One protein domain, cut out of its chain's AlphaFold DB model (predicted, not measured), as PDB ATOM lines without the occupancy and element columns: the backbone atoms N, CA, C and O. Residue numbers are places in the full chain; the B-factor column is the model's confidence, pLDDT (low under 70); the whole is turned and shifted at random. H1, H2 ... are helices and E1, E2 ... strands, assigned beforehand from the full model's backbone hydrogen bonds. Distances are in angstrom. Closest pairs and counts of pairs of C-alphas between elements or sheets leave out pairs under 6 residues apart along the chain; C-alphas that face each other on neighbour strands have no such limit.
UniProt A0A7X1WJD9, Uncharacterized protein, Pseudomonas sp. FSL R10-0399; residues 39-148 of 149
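This is residues 39 to 148 of the 149 residues of an uncharacterized protein of Pseudomonas sp. FSL R10-0399 (UniProt A0A7X1WJD9). A strongly twisted sheet of five strands curls round the long helix H3, with H4 slantwise over E2. H1 packs on H3, and small H2 lies over E3. The printed part has 110 residues, mixed in class, with named elements in the order H1 H2 E1 H3 E2 E3 H4 E4 E5; the antiparallel sheet runs E1 E3 E2 E4 E5. It is compact, radius of gyration of the C-alphas 12.7 A, spanning 34 by 32 by 23 A.

Start at E3, residues 96 to 106, 28.5 A long, which bends by 58 degrees at residue 102. Then find E1, residues 59 to 63, E2, residues 81 to 89, E4, residues 134 to 139, and E5, residues 143 to 147, ending at C-alpha 147 (165.543, 188.904, 196.125). From C-alpha 64 (167.585, 194.305, 214.131), H3 runs 20.3 A to residue 77. H4 is residues 120 to 130, H1 44 to 49, H2 52 to 55.

Across the sheet, find N 59 and O 99 of E1 and E3 at 2.8 A, N 86 and O 100 of hairpin E2 and E3 at 2.8 A, N 85 and O 136 of E2 and E4 at 2.8 A, and N 145 and O 137 of hairpin E4 and E5 at 3.0 A. H3 and H4 are on one face, making two layers, helices over a sheet. E1, H3, E2, with E3 between the two strands in the sheet, and E3, H4, E4, with E2 between the two strands, are split strand-helix-strand units, two strands of one sheet that are not neighbours, with a helix between them along the chain; the crossover of the first is right-handed and that of the second left-handed. H4's closest C-alphas to E2 are Ala 128 and Pro 89, 5.6 A. H1 touches H3, about perpendicular at 90 degrees; their closest C-alphas, Asn 47 and Ser 73, are 6.0 A apart. H2 is on the sheet, height 8.3 A. H1 and H3 have every O i to N i+4 pair within hydrogen-bond range, H4 6 of 7; H2 is too short for one.

The farthest C-alphas, Val 44 and Lys 130, are 34.2 A apart. The printed part has no cut. The long link is residues 107 to 119, of which 115 to 116 pair antiparallel with 143 to 144 of E5. No printed residue is under 70 in pLDDT.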
ATOM      1  N   PRO A  39     172.458 203.782 209.684       94.25
ATOM      2  CA  PRO A  39     172.966 204.308 210.940       94.25
ATOM      3  C   PRO A  39     174.397 203.826 211.194       94.25
ATOM      4  O   PRO A  39     174.668 202.627 211.209       94.25
ATOM      5  N   MET A  40     175.309 204.759 211.459       90.88
ATOM      6  CA  MET A  40     176.676 204.433 211.865       90.88
ATOM      7  C   MET A  40     176.727 203.933 213.312       90.88
ATOM      8  O   MET A  40     175.894 204.283 214.154       90.88
ATOM      9  N   SER A  41     177.751 203.140 213.620       89.81
ATOM     10  CA  SER A  41     177.996 202.625 214.963       89.81
ATOM     11  C   SER A  41     179.196 203.297 215.624       89.81
ATOM     12  O   SER A  41     180.336 203.179 215.179       89.81
ATOM     13  N   ALA A  42     178.951 203.913 216.783       89.25
ATOM     14  CA  ALA A  42     180.010 204.299 217.717       89.25
ATOM     15  C   ALA A  42     180.512 203.108 218.564       89.25
ATOM     16  O   ALA A  42     181.479 203.227 219.319       89.25
ATOM     17  N   ASN A  43     179.847 201.952 218.478       91.81
ATOM     18  CA  ASN A  43     180.167 200.772 219.260       91.81
ATOM     19  C   ASN A  43     181.256 199.939 218.568       91.81
ATOM     20  O   ASN A  43     181.021 199.260 217.569       91.81
ATOM     21  N   VAL A  44     182.445 199.912 219.171       92.06
ATOM     22  CA  VAL A  44     183.609 199.166 218.663       92.06
ATOM     23  C   VAL A  44     183.319 197.669 218.483       92.06
ATOM     24  O   VAL A  44     183.897 197.033 217.601       92.06
ATOM     25  N   PHE A  45     182.431 197.081 219.290       92.94
ATOM     26  CA  PHE A  45     182.058 195.675 219.136       92.94
ATOM     27  C   PHE A  45     181.246 195.437 217.866       92.94
ATOM     28  O   PHE A  45     181.510 194.461 217.170       92.94
ATOM     29  N   ILE A  46     180.318 196.335 217.533       93.75
ATOM     30  CA  ILE A  46     179.527 196.250 216.301       93.75
ATOM     31  C   ILE A  46     180.429 196.449 215.082       93.75
ATOM     32  O   ILE A  46     180.357 195.667 214.137       93.75
ATOM     33  N   ASN A  47     181.379 197.381 215.152       92.88
ATOM     34  CA  ASN A  47     182.323 197.620 214.056       92.88
ATOM     35  C   ASN A  47     183.207 196.382 213.815       92.88
ATOM     36  O   ASN A  47     183.473 196.008 212.679       92.88
ATOM     37  N   LYS A  48     183.597 195.667 214.882       92.81
ATOM     38  CA  LYS A  48     184.280 194.363 214.769       92.81
ATOM     39  C   LYS A  48     183.373 193.246 214.246       92.81
ATOM     40  O   LYS A  48     183.863 192.299 213.630       92.81
ATOM     41  N   MET A  49     182.069 193.306 214.520       93.81
ATOM     42  CA  MET A  49     181.100 192.358 213.960       93.81
ATOM     43  C   MET A  49     180.898 192.570 212.460       93.81
ATOM     44  O   MET A  49     180.675 191.592 211.753       93.81
ATOM     45  N   ALA A  50     181.048 193.808 211.981       94.88
ATOM     46  CA  ALA A  50     180.936 194.191 210.578       94.88
ATOM     47  C   ALA A  50     182.115 193.743 209.692       94.88
ATOM     48  O   ALA A  50     182.167 194.070 208.514       94.88
ATOM     49  N   GLU A  51     183.060 192.960 210.216       94.56
ATOM     50  CA  GLU A  51     184.153 192.396 209.426       94.56
ATOM     51  C   GLU A  51     183.623 191.367 208.397       94.56
ATOM     52  O   GLU A  51     183.039 190.351 208.798       94.56
ATOM     53  N   PRO A  52     183.871 191.531 207.080       93.25
ATOM     54  CA  PRO A  52     183.321 190.634 206.056       93.25
ATOM     55  C   PRO A  52     183.664 189.152 206.272       93.25
ATOM     56  O   PRO A  52     182.807 188.279 206.138       93.25
ATOM     57  N   ALA A  53     184.897 188.846 206.694       92.88
ATOM     58  CA  ALA A  53     185.338 187.475 206.979       92.88
ATOM     59  C   ALA A  53     184.570 186.812 208.141       92.88
ATOM     60  O   ALA A  53     184.483 185.584 208.223       92.88
ATOM     61  N   ARG A  54     184.011 187.615 209.051       94.62
ATOM     62  CA  ARG A  54     183.145 187.145 210.133       94.62
ATOM     63  C   ARG A  54     181.714 186.984 209.645       94.62
ATOM     64  O   ARG A  54     181.097 185.956 209.908       94.62
ATOM     65  N   LEU A  55     181.208 187.960 208.898       96.81
ATOM     66  CA  LEU A  55     179.846 187.935 208.373       96.81
ATOM     67  C   LEU A  55     179.606 186.772 207.404       96.81
ATOM     68  O   LEU A  55     178.512 186.213 207.397       96.81
ATOM     69  N   THR A  56     180.619 186.339 206.647       96.44
ATOM     70  CA  THR A  56     180.521 185.150 205.776       96.44
ATOM     71  C   THR A  56     180.376 183.838 206.550       96.44
ATOM     72  O   THR A  56     179.810 182.876 206.023       96.44
ATOM     73  N   LYS A  57     180.828 183.787 207.813       96.25
ATOM     74  CA  LYS A  57     180.569 182.674 208.750       96.25
ATOM     75  C   LYS A  57     179.193 182.775 209.414       96.25
ATOM     76  O   LYS A  57     178.699 181.790 209.953       96.25
ATOM     77  N   GLY A  58     178.577 183.948 209.330       96.25
ATOM     78  CA  GLY A  58     177.281 184.267 209.896       96.25
ATOM     79  C   GLY A  58     177.354 184.767 211.336       96.25
ATOM     80  O   GLY A  58     178.248 184.419 212.108       96.25
ATOM     81  N   LEU A  59     176.372 185.585 211.694       97.31
ATOM     82  CA  LEU A  59     176.108 186.042 213.052       97.31
ATOM     83  C   LEU A  59     174.737 185.532 213.472       97.31
ATOM     84  O   LEU A  59     173.797 185.523 212.681       97.31
ATOM     85  N   GLN A  60     174.632 185.088 214.719       96.75
ATOM     86  CA  GLN A  60     173.416 184.481 215.242       96.75
ATOM     87  C   GLN A  60     172.829 185.355 216.342       96.75
ATOM     88  O   GLN A  60     173.578 185.877 217.168       96.75
ATOM     89  N   LYS A  61     171.495 185.446 216.387       95.75
ATOM     90  CA  LYS A  61     170.752 186.094 217.480       95.75
ATOM     91  C   LYS A  61     171.210 187.535 217.752       95.75
ATOM     92  O   LYS A  61     171.430 187.923 218.898       95.75
ATOM     93  N   ILE A  62     171.333 188.322 216.689       96.69
ATOM     94  CA  ILE A  62     171.571 189.767 216.777       96.69
ATOM     95  C   ILE A  62     170.243 190.522 216.777       96.69
ATOM     96  O   ILE A  62     169.231 190.018 216.276       96.69
ATOM     97  N   SER A  63     170.224 191.727 217.344       96.81
ATOM     98  CA  SER A  63     169.054 192.593 217.224       96.81
ATOM     99  C   SER A  63     168.981 193.210 215.823       96.81
ATOM    100  O   SER A  63     169.996 193.392 215.150       96.81
ATOM    101  N   PHE A  64     167.773 193.563 215.381       95.81
ATOM    102  CA  PHE A  64     167.585 194.305 214.131       95.81
ATOM    103  C   PHE A  64     168.325 195.657 214.135       95.81
ATOM    104  O   PHE A  64     168.883 196.064 213.118       95.81
ATOM    105  N   ALA A  65     168.382 196.330 215.288       95.31
ATOM    106  CA  ALA A  65     169.092 197.599 215.433       95.31
ATOM    107  C   ALA A  65     170.609 197.433 215.234       95.31
ATOM    108  O   ALA A  65     171.208 198.188 214.469       95.31
ATOM    109  N   ASP A  66     171.208 196.406 215.849       96.31
ATOM    110  CA  ASP A  66     172.629 196.092 215.651       96.31
ATOM    111  C   ASP A  66     172.903 195.726 214.192       96.31
ATOM    112  O   ASP A  66     173.927 196.112 213.637       96.31
ATOM    113  N   PHE A  67     171.972 195.022 213.537       97.12
ATOM    114  CA  PHE A  67     172.108 194.700 212.122       97.12
ATOM    115  C   PHE A  67     172.165 195.957 211.242       97.12
ATOM    116  O   PHE A  67     173.089 196.076 210.439       97.12
ATOM    117  N   LYS A  68     171.262 196.934 211.428       96.44
ATOM    118  CA  LYS A  68     171.324 198.209 210.682       96.44
ATOM    119  C   LYS A  68     172.660 198.929 210.887       96.44
ATOM    120  O   LYS A  68     173.205 199.498 209.948       96.44
ATOM    121  N   GLN A  69     173.208 198.861 212.096       96.81
ATOM    122  CA  GLN A  69     174.501 199.457 212.424       96.81
ATOM    123  C   GLN A  69     175.704 198.719 211.809       96.81
ATOM    124  O   GLN A  69     176.691 199.347 211.412       96.81
ATOM    125  N   ILE A  70     175.619 197.392 211.683       97.06
ATOM    126  CA  ILE A  70     176.587 196.586 210.924       97.06
ATOM    127  C   ILE A  70     176.596 197.017 209.453       97.06
ATOM    128  O   ILE A  70     177.673 197.196 208.888       97.06
ATOM    129  N   LEU A  71     175.418 197.222 208.847       96.75
ATOM    130  CA  LEU A  71     175.301 197.703 207.465       96.75
ATOM    131  C   LEU A  71     175.941 199.083 207.296       96.75
ATOM    132  O   LEU A  71     176.746 199.263 206.386       96.75
ATOM    133  N   GLY A  72     175.664 200.017 208.213       96.50
ATOM    134  CA  GLY A  72     176.297 201.338 208.203       96.50
ATOM    135  C   GLY A  72     177.823 201.264 208.261       96.50
ATOM    136  O   GLY A  72     178.499 201.940 207.496       96.50
ATOM    137  N   SER A  73     178.371 200.374 209.091       96.06
ATOM    138  CA  SER A  73     179.827 200.190 209.213       96.06
ATOM    139  C   SER A  73     180.467 199.602 207.944       96.06
ATOM    140  O   SER A  73     181.583 199.970 207.570       96.06
ATOM    141  N   LEU A  74     179.775 198.675 207.272       95.00
ATOM    142  CA  LEU A  74     180.230 198.104 206.001       95.00
ATOM    143  C   LEU A  74     180.263 199.158 204.893       95.00
ATOM    144  O   LEU A  74     181.270 199.294 204.204       95.00
ATOM    145  N   ILE A  75     179.179 199.919 204.769       94.25
ATOM    146  CA  ILE A  75     179.002 200.927 203.722       94.25
ATOM    147  C   ILE A  75     179.920 202.127 203.943       94.25
ATOM    148  O   ILE A  75     180.432 202.683 202.981       94.25
ATOM    149  N   GLU A  76     180.210 202.493 205.192       93.06
ATOM    150  CA  GLU A  76     181.241 203.489 205.497       93.06
ATOM    151  C   GLU A  76     182.627 203.038 205.001       93.06
ATOM    152  O   GLU A  76     183.400 203.842 204.478       93.06
ATOM    153  N   THR A  77     182.928 201.742 205.131       92.12
ATOM    154  CA  THR A  77     184.209 201.168 204.693       92.12
ATOM    155  C   THR A  77     184.305 201.088 203.168       92.12
ATOM    156  O   THR A  77     185.361 201.387 202.609       92.12
ATOM    157  N   ASP A  78     183.223 200.694 202.491       92.75
ATOM    158  CA  ASP A  78     183.145 200.652 201.029       92.75
ATOM    159  C   ASP A  78     181.799 201.197 200.513       92.75
ATOM    160  O   ASP A  78     180.858 200.437 200.270       92.75
ATOM    161  N   PRO A  79     181.699 202.519 200.274       92.75
ATOM    162  CA  PRO A  79     180.450 203.146 199.833       92.75
ATOM    163  C   PRO A  79     179.999 202.737 198.427       92.75
ATOM    164  O   PRO A  79     178.898 203.084 198.008       92.75
ATOM    165  N   LYS A  80     180.862 202.066 197.652       94.25
ATOM    166  CA  LYS A  80     180.554 201.604 196.290       94.25
ATOM    167  C   LYS A  80     180.139 200.137 196.255       94.25
ATOM    168  O   LYS A  80     179.853 199.619 195.169       94.25
ATOM    169  N   ALA A  81     180.162 199.471 197.404       94.94
ATOM    170  CA  ALA A  81     179.789 198.084 197.519       94.94
ATOM    171  C   ALA A  81     178.276 197.911 197.674       94.94
ATOM    172  O   ALA A  81     177.567 198.712 198.288       94.94
ATOM    173  N   THR A  82     177.805 196.791 197.148       96.00
ATOM    174  CA  THR A  82     176.505 196.215 197.453       96.00
ATOM    175  C   THR A  82     176.745 194.913 198.203       96.00
ATOM    176  O   THR A  82     177.482 194.034 197.750       96.00
ATOM    177  N   HIS A  83     176.132 194.777 199.376       96.75
ATOM    178  CA  HIS A  83     176.291 193.615 200.241       96.75
ATOM    179  C   HIS A  83     175.008 192.791 200.257       96.75
ATOM    180  O   HIS A  83     173.975 193.252 200.740       96.75
ATOM    181  N   ARG A  84     175.082 191.550 199.764       96.50
ATOM    182  CA  ARG A  84     173.961 190.600 199.751       96.50
ATOM    183  C   ARG A  84     174.034 189.684 200.961       96.50
ATOM    184  O   ARG A  84     175.031 188.989 201.160       96.50
ATOM    185  N   PHE A  85     172.965 189.644 201.742       97.81
ATOM    186  CA  PHE A  85     172.848 188.835 202.946       97.81
ATOM    187  C   PHE A  85     171.738 187.806 202.829       97.81
ATOM    188  O   PHE A  85     170.668 188.097 202.310       97.81
ATOM    189  N   LEU A  86     171.974 186.643 203.428       97.81
ATOM    190  CA  LEU A  86     170.920 185.763 203.905       97.81
ATOM    191  C   LEU A  86     170.469 186.266 205.278       97.81
ATOM    192  O   LEU A  86     171.295 186.393 206.186       97.81
ATOM    193  N   VAL A  87     169.173 186.504 205.437       97.50
ATOM    194  CA  VAL A  87     168.546 186.919 206.693       97.50
ATOM    195  C   VAL A  87     167.568 185.844 207.144       97.50
ATOM    196  O   VAL A  87     166.719 185.388 206.382       97.50
ATOM    197  N   ILE A  88     167.695 185.441 208.405       97.50
ATOM    198  CA  ILE A  88     166.879 184.417 209.053       97.50
ATOM    199  C   ILE A  88     166.206 185.062 210.270       97.50
ATOM    200  O   ILE A  88     166.855 185.252 211.306       97.50
ATOM    201  N   PRO A  89     164.920 185.429 210.176       96.25
ATOM    202  CA  PRO A  89     164.171 185.914 211.325       96.25
ATOM    203  C   PRO A  89     163.997 184.821 212.377       96.25
ATOM    204  O   PRO A  89     163.576 183.710 212.072       96.25
ATOM    205  N   LEU A  90     164.286 185.136 213.641       95.25
ATOM    206  CA  LEU A  90     164.096 184.180 214.741       95.25
ATOM    207  C   LEU A  90     162.658 184.181 215.274       95.25
ATOM    208  O   LEU A  90     162.217 183.219 215.900       95.25
ATOM    209  N   HIS A  91     161.923 185.265 215.015       92.44
ATOM    210  CA  HIS A  91     160.535 185.464 215.417       92.44
ATOM    211  C   HIS A  91     159.784 186.264 214.348       92.44
ATOM    212  O   HIS A  91     160.389 187.042 213.612       92.44
ATOM    213  N   ARG A  92     158.450 186.150 214.340       90.81
ATOM    214  CA  ARG A  92     157.565 186.857 213.394       90.81
ATOM    215  C   ARG A  92     157.643 188.383 213.464       90.81
ATOM    216  O   ARG A  92     157.284 189.038 212.504       90.81
ATOM    217  N   SER A  93     158.121 188.943 214.577       92.25
ATOM    218  CA  SER A  93     158.302 190.392 214.733       92.25
ATOM    219  C   SER A  93     159.545 190.941 214.029       92.25
ATOM    220  O   SER A  93     159.758 192.147 214.051       92.25
ATOM    221  N   GLY A  94     160.442 190.084 213.521       90.94
ATOM    222  CA  GLY A  94     161.668 190.526 212.849       90.94
ATOM    223  C   GLY A  94     162.706 191.223 213.744       90.94
ATOM    224  O   GLY A  94     163.757 191.631 213.261       90.94
ATOM    225  N   LYS A  95     162.463 191.350 215.057       94.31
ATOM    226  CA  LYS A  95     163.335 192.111 215.980       94.31
ATOM    227  C   LYS A  95     164.668 191.432 216.295       94.31
ATOM    228  O   LYS A  95     165.605 192.095 216.744       94.31
ATOM    229  N   SER A  96     164.747 190.119 216.101       96.69
ATOM    230  CA  SER A  96     165.960 189.329 216.308       96.69
ATOM    231  C   SER A  96     166.196 188.425 215.112       96.69
ATOM    232  O   SER A  96     165.278 187.741 214.657       96.69
ATOM    233  N   LEU A  97     167.433 188.431 214.630       97.25
ATOM    234  CA  LEU A  97     167.819 187.847 213.357       97.25
ATOM    235  C   LEU A  97     169.092 187.016 213.514       97.25
ATOM    236  O   LEU A  97     169.929 187.277 214.382       97.25
ATOM    237  N   SER A  98     169.264 186.063 212.613       98.06
ATOM    238  CA  SER A  98     170.572 185.549 212.234       98.06
ATOM    239  C   SER A  98     170.864 185.973 210.801       98.06
ATOM    240  O   SER A  98     169.969 185.970 209.959       98.06
ATOM    241  N   ILE A  99     172.103 186.360 210.521       98.06
ATOM    242  CA  ILE A  99     172.502 186.891 209.216       98.06
ATOM    243  C   ILE A  99     173.755 186.196 208.710       98.06
ATOM    244  O   ILE A  99     174.580 185.732 209.501       98.06
ATOM    245  N   ARG A 100     173.937 186.170 207.394       98.44
ATOM    246  CA  ARG A 100     175.184 185.746 206.759       98.44
ATOM    247  C   ARG A 100     175.425 186.555 205.496       98.44
ATOM    248  O   ARG A 100     174.549 186.614 204.643       98.44
ATOM    249  N   LEU A 101     176.613 187.138 205.368       98.12
ATOM    250  CA  LEU A 101     177.035 187.780 204.125       98.12
ATOM    251  C   LEU A 101     177.275 186.693 203.072       98.12
ATOM    252  O   LEU A 101     178.090 185.793 203.284       98.12
ATOM    253  N   LEU A 102     176.543 186.771 201.965       96.69
ATOM    254  CA  LEU A 102     176.638 185.839 200.844       96.69
ATOM    255  C   LEU A 102     177.624 186.343 199.798       96.69
ATOM    256  O   LEU A 102     178.498 185.600 199.357       96.69
ATOM    257  N   HIS A 103     177.484 187.611 199.414       93.56
ATOM    258  CA  HIS A 103     178.280 188.211 198.357       93.56
ATOM    259  C   HIS A 103     178.491 189.708 198.596       93.56
ATOM    260  O   HIS A 103     177.710 190.368 199.282       93.56
ATOM    261  N   THR A 104     179.570 190.243 198.031       95.75
ATOM    262  CA  THR A 104     179.829 191.680 197.943       95.75
ATOM    263  C   THR A 104     180.261 191.995 196.521       95.75
ATOM    264  O   THR A 104     181.241 191.427 196.039       95.75
ATOM    265  N   SER A 105     179.518 192.879 195.872       93.44
ATOM    266  CA  SER A 105     179.740 193.344 194.507       93.44
ATOM    267  C   SER A 105     180.113 194.825 194.537       93.44
ATOM    268  O   SER A 105     179.639 195.575 195.384       93.44
ATOM    269  N   ILE A 106     180.983 195.259 193.625       93.19
ATOM    270  CA  ILE A 106     181.413 196.660 193.526       93.19
ATOM    271  C   ILE A 106     180.780 197.271 192.282       93.19
ATOM    272  O   ILE A 106     180.915 196.722 191.188       93.19
ATOM    273  N   GLY A 107     180.128 198.423 192.441       80.12
ATOM    274  CA  GLY A 107     179.511 199.152 191.329       80.12
ATOM    275  C   GLY A 107     178.205 198.544 190.812       80.12
ATOM    276  O   GLY A 107     177.716 198.965 189.763       80.12
ATOM    277  N   GLU A 108     177.625 197.580 191.533       84.56
ATOM    278  CA  GLU A 108     176.257 197.130 191.283       84.56
ATOM    279  C   GLU A 108     175.299 198.271 191.624       84.56
ATOM    280  O   GLU A 108     175.270 198.752 192.757       84.56
ATOM    281  N   SER A 109     174.547 198.731 190.627       80.75
ATOM    282  CA  SER A 109     173.569 199.796 190.830       80.75
ATOM    283  C   SER A 109     172.312 199.222 191.481       80.75
ATOM    284  O   SER A 109     171.844 198.172 191.031       80.75
ATOM    285  N   PRO A 110     171.742 199.897 192.496       85.81
ATOM    286  CA  PRO A 110     170.475 199.473 193.058       85.81
ATOM    287  C   PRO A 110     169.400 199.474 191.964       85.81
ATOM    288  O   PRO A 110     169.409 200.335 191.074       85.81
ATOM    289  N   PRO A 111     168.463 198.522 192.010       87.12
ATOM    290  CA  PRO A 111     167.356 198.500 191.077       87.12
ATOM    291  C   PRO A 111     166.449 199.716 191.274       87.12
ATOM    292  O   PRO A 111     166.345 200.263 192.371       87.12
ATOM    293  N   LEU A 112     165.712 200.092 190.225       81.38
ATOM    294  CA  LEU A 112     164.778 201.228 190.267       81.38
ATOM    295  C   LEU A 112     163.722 201.109 191.377       81.38
ATOM    296  O   LEU A 112     163.237 202.122 191.866       81.38
ATOM    297  N   MET A 113     163.359 199.881 191.751       80.12
ATOM    298  CA  MET A 113     162.341 199.594 192.765       80.12
ATOM    299  C   MET A 113     162.918 199.332 194.158       80.12
ATOM    300  O   MET A 113     162.197 198.831 195.019       80.12
ATOM    301  N   ALA A 114     164.194 199.644 194.391       87.56
ATOM    302  CA  ALA A 114     164.772 199.524 195.719       87.56
ATOM    303  C   ALA A 114     164.003 200.383 196.741       87.56
ATOM    304  O   ALA A 114     163.419 201.422 196.418       87.56
ATOM    305  N   ASP A 115     163.983 199.915 197.981       89.56
ATOM    306  CA  ASP A 115     163.326 200.574 199.099       89.56
ATOM    307  C   ASP A 115     164.334 201.369 199.933       89.56
ATOM    308  O   ASP A 115     165.534 201.073 199.962       89.56
ATOM    309  N   ASN A 116     163.823 202.359 200.666       93.19
ATOM    310  CA  ASN A 116     164.609 203.113 201.632       93.19
ATOM    311  C   ASN A 116     164.703 202.397 202.993       93.19
ATOM    312  O   ASN A 116     163.748 201.786 203.462       93.19
ATOM    313  N   ALA A 117     165.825 202.550 203.692       94.44
ATOM    314  CA  ALA A 117     166.129 201.946 204.988       94.44
ATOM    315  C   ALA A 117     165.071 202.207 206.076       94.44
ATOM    316  O   ALA A 117     164.982 201.427 207.037       94.44
ATOM    317  N   CYS A 118     164.249 203.251 205.924       93.38
ATOM    318  CA  CYS A 118     163.126 203.543 206.810       93.38
ATOM    319  C   CYS A 118     162.043 202.453 206.813       93.38
ATOM    320  O   CYS A 118     161.405 202.229 207.839       93.38
ATOM    321  N   SER A 119     161.821 201.755 205.695       93.12
ATOM    322  CA  SER A 119     160.806 200.696 205.589       93.12
ATOM    323  C   SER A 119     161.350 199.306 205.923       93.12
ATOM    324  O   SER A 119     160.568 198.364 206.074       93.12
ATOM    325  N   LEU A 120     162.668 199.169 206.117       93.75
ATOM    326  CA  LEU A 120     163.317 197.871 206.293       93.75
ATOM    327  C   LEU A 120     162.739 197.069 207.467       93.75
ATOM    328  O   LEU A 120     162.574 195.860 207.349       93.75
ATOM    329  N   SER A 121     162.410 197.702 208.600       93.50
ATOM    330  CA  SER A 121     161.817 196.973 209.734       93.50
ATOM    331  C   SER A 121     160.481 196.334 209.361       93.50
ATOM    332  O   SER A 121     160.232 195.181 209.710       93.50
ATOM    333  N   THR A 122     159.658 197.071 208.613       91.94
ATOM    334  CA  THR A 122     158.358 196.612 208.121       91.94
ATOM    335  C   THR A 122     158.540 195.477 207.121       91.94
ATOM    336  O   THR A 122     157.856 194.462 207.221       91.94
ATOM    337  N   ALA A 123     159.506 195.599 206.206       91.88
ATOM    338  CA  ALA A 123     159.840 194.540 205.258       91.88
ATOM    339  C   ALA A 123     160.310 193.263 205.963       91.88
ATOM    340  O   ALA A 123     159.817 192.176 205.670       91.88
ATOM    341  N   VAL A 124     161.210 193.373 206.944       93.50
ATOM    342  CA  VAL A 124     161.707 192.217 207.703       93.50
ATOM    343  C   VAL A 124     160.585 191.541 208.493       93.50
ATOM    344  O   VAL A 124     160.500 190.314 208.487       93.50
ATOM    345  N   GLU A 125     159.715 192.305 209.159       93.75
ATOM    346  CA  GLU A 125     158.548 191.759 209.859       93.75
ATOM    347  C   GLU A 125     157.599 191.044 208.889       93.75
ATOM    348  O   GLU A 125     157.167 189.915 209.137       93.75
ATOM    349  N   TRP A 126     157.313 191.658 207.745       91.69
ATOM    350  CA  TRP A 126     156.457 191.067 206.726       91.69
ATOM    351  C   TRP A 126     157.040 189.760 206.169       91.69
ATOM    352  O   TRP A 126     156.348 188.740 206.133       91.69
ATOM    353  N   MET A 127     158.335 189.747 205.839       91.69
ATOM    354  CA  MET A 127     159.044 188.550 205.380       91.69
ATOM    355  C   MET A 127     159.065 187.453 206.449       91.69
ATOM    356  O   MET A 127     158.812 186.290 206.138       91.69
ATOM    357  N   ALA A 128     159.275 187.807 207.721       92.50
ATOM    358  CA  ALA A 128     159.277 186.860 208.840       92.50
ATOM    359  C   ALA A 128     157.936 186.135 209.042       92.50
ATOM    360  O   ALA A 128     157.890 185.072 209.667       92.50
ATOM    361  N   ASN A 129     156.833 186.694 208.535       91.38
ATOM    362  CA  ASN A 129     155.521 186.050 208.563       91.38
ATOM    363  C   ASN A 129     155.284 185.092 207.385       91.38
ATOM    364  O   ASN A 129     154.356 184.285 207.453       91.38
ATOM    365  N   LYS A 130     156.098 185.166 206.325       90.00
ATOM    366  CA  LYS A 130     155.900 184.421 205.072       90.00
ATOM    367  C   LYS A 130     156.958 183.354 204.817       90.00
ATOM    368  O   LYS A 130     156.630 182.301 204.281       90.00
ATOM    369  N   THR A 131     158.204 183.605 205.203       90.19
ATOM    370  CA  THR A 131     159.329 182.705 204.941       90.19
ATOM    371  C   THR A 131     160.193 182.495 206.183       90.19
ATOM    372  O   THR A 131     160.211 183.308 207.105       90.19
ATOM    373  N   SER A 132     160.921 181.377 206.208       92.50
ATOM    374  CA  SER A 132     161.922 181.084 207.239       92.50
ATOM    375  C   SER A 132     163.222 181.864 207.037       92.50
ATOM    376  O   SER A 132     163.969 182.066 207.994       92.50
ATOM    377  N   HIS A 133     163.503 182.286 205.805       95.00
ATOM    378  CA  HIS A 133     164.689 183.049 205.440       95.00
ATOM    379  C   HIS A 133     164.481 183.767 204.107       95.00
ATOM    380  O   HIS A 133     163.621 183.391 203.314       95.00
ATOM    381  N   PHE A 134     165.278 184.793 203.855       94.62
ATOM    382  CA  PHE A 134     165.267 185.517 202.590       94.62
ATOM    383  C   PHE A 134     166.623 186.141 202.317       94.62
ATOM    384  O   PHE A 134     167.444 186.304 203.224       94.62
ATOM    385  N   GLU A 135     166.848 186.499 201.060       95.56
ATOM    386  CA  GLU A 135     168.047 187.207 200.650       95.56
ATOM    387  C   GLU A 135     167.737 188.673 200.386       95.56
ATOM    388  O   GLU A 135     166.699 189.015 199.823       95.56
ATOM    389  N   VAL A 136     168.636 189.550 200.812       95.25
ATOM    390  CA  VAL A 136     168.464 190.998 200.705       95.25
ATOM    391  C   VAL A 136     169.809 191.651 200.438       95.25
ATOM    392  O   VAL A 136     170.818 191.302 201.055       95.25
ATOM    393  N   SER A 137     169.825 192.580 199.493       95.81
ATOM    394  CA  SER A 137     170.982 193.412 199.193       95.81
ATOM    395  C   SER A 137     170.828 194.789 199.814       95.81
ATOM    396  O   SER A 137     169.725 195.325 199.877       95.81
ATOM    397  N   PHE A 138     171.956 195.356 200.229       96.12
ATOM    398  CA  PHE A 138     172.059 196.700 200.788       96.12
ATOM    399  C   PHE A 138     173.193 197.456 200.104       96.12
ATOM    400  O   PHE A 138     174.242 196.872 199.829       96.12
ATOM    401  N   THR A 139     173.002 198.751 199.880       95.69
ATOM    402  CA  THR A 139     174.028 199.657 199.352       95.69
ATOM    403  C   THR A 139     173.892 201.044 199.981       95.69
ATOM    404  O   THR A 139     172.958 201.288 200.752       95.69
ATOM    405  N   ALA A 140     174.836 201.936 199.685       94.56
ATOM    406  CA  ALA A 140     174.839 203.318 200.158       94.56
ATOM    407  C   ALA A 140     173.553 204.083 199.797       94.56
ATOM    408  O   ALA A 140     172.777 203.678 198.929       94.56
ATOM    409  N   GLY A 141     173.329 205.208 200.474       92.81
ATOM    410  CA  GLY A 141     172.101 205.991 200.347       92.81
ATOM    411  C   GLY A 141     170.903 205.319 201.018       92.81
ATOM    412  O   GLY A 141     169.777 205.468 200.544       92.81
ATOM    413  N   GLY A 142     171.142 204.511 202.059       93.69
ATOM    414  CA  GLY A 142     170.079 203.849 202.813       93.69
ATOM    415  C   GLY A 142     169.178 202.978 201.938       93.69
ATOM    416  O   GLY A 142     167.967 203.003 202.113       93.69
ATOM    417  N   THR A 143     169.730 202.271 200.952       94.00
ATOM    418  CA  THR A 143     168.937 201.591 199.916       94.00
ATOM    419  C   THR A 143     169.051 200.073 200.023       94.00
ATOM    420  O   THR A 143     170.153 199.540 200.191       94.00
ATOM    421  N   TYR A 144     167.926 199.359 199.910       94.38
ATOM    422  CA  TYR A 144     167.894 197.894 199.958       94.38
ATOM    423  C   TYR A 144     166.872 197.275 198.997       94.38
ATOM    424  O   TYR A 144     165.926 197.927 198.565       94.38
ATOM    425  N   TRP A 145     167.046 195.994 198.671       92.69
ATOM    426  CA  TRP A 145     166.050 195.211 197.930       92.69
ATOM    427  C   TRP A 145     166.113 193.735 198.307       92.69
ATOM    428  O   TRP A 145     167.188 193.178 198.540       92.69
ATOM    429  N   VAL A 146     164.945 193.104 198.384       91.50
ATOM    430  CA  VAL A 146     164.797 191.675 198.677       91.50
ATOM    431  C   VAL A 146     164.790 190.902 197.357       91.50
ATOM    432  O   VAL A 146     164.218 191.357 196.368       91.50
ATOM    433  N   HIS A 147     165.449 189.748 197.322       87.81
ATOM    434  CA  HIS A 147     165.543 188.904 196.125       87.81
ATOM    435  C   HIS A 147     164.406 187.876 196.103       87.81
ATOM    436  O   HIS A 147     164.075 187.312 197.152       87.81
ATOM    437  N   LYS A 148     163.827 187.612 194.922       75.69
ATOM    438  CA  LYS A 148     162.894 186.483 194.737       75.69
ATOM    439  C   LYS A 148     163.685 185.165 194.882       75.69
ATOM    440  O   LYS A 148     164.832 185.089 194.445       75.69
TER     441      LYS A 148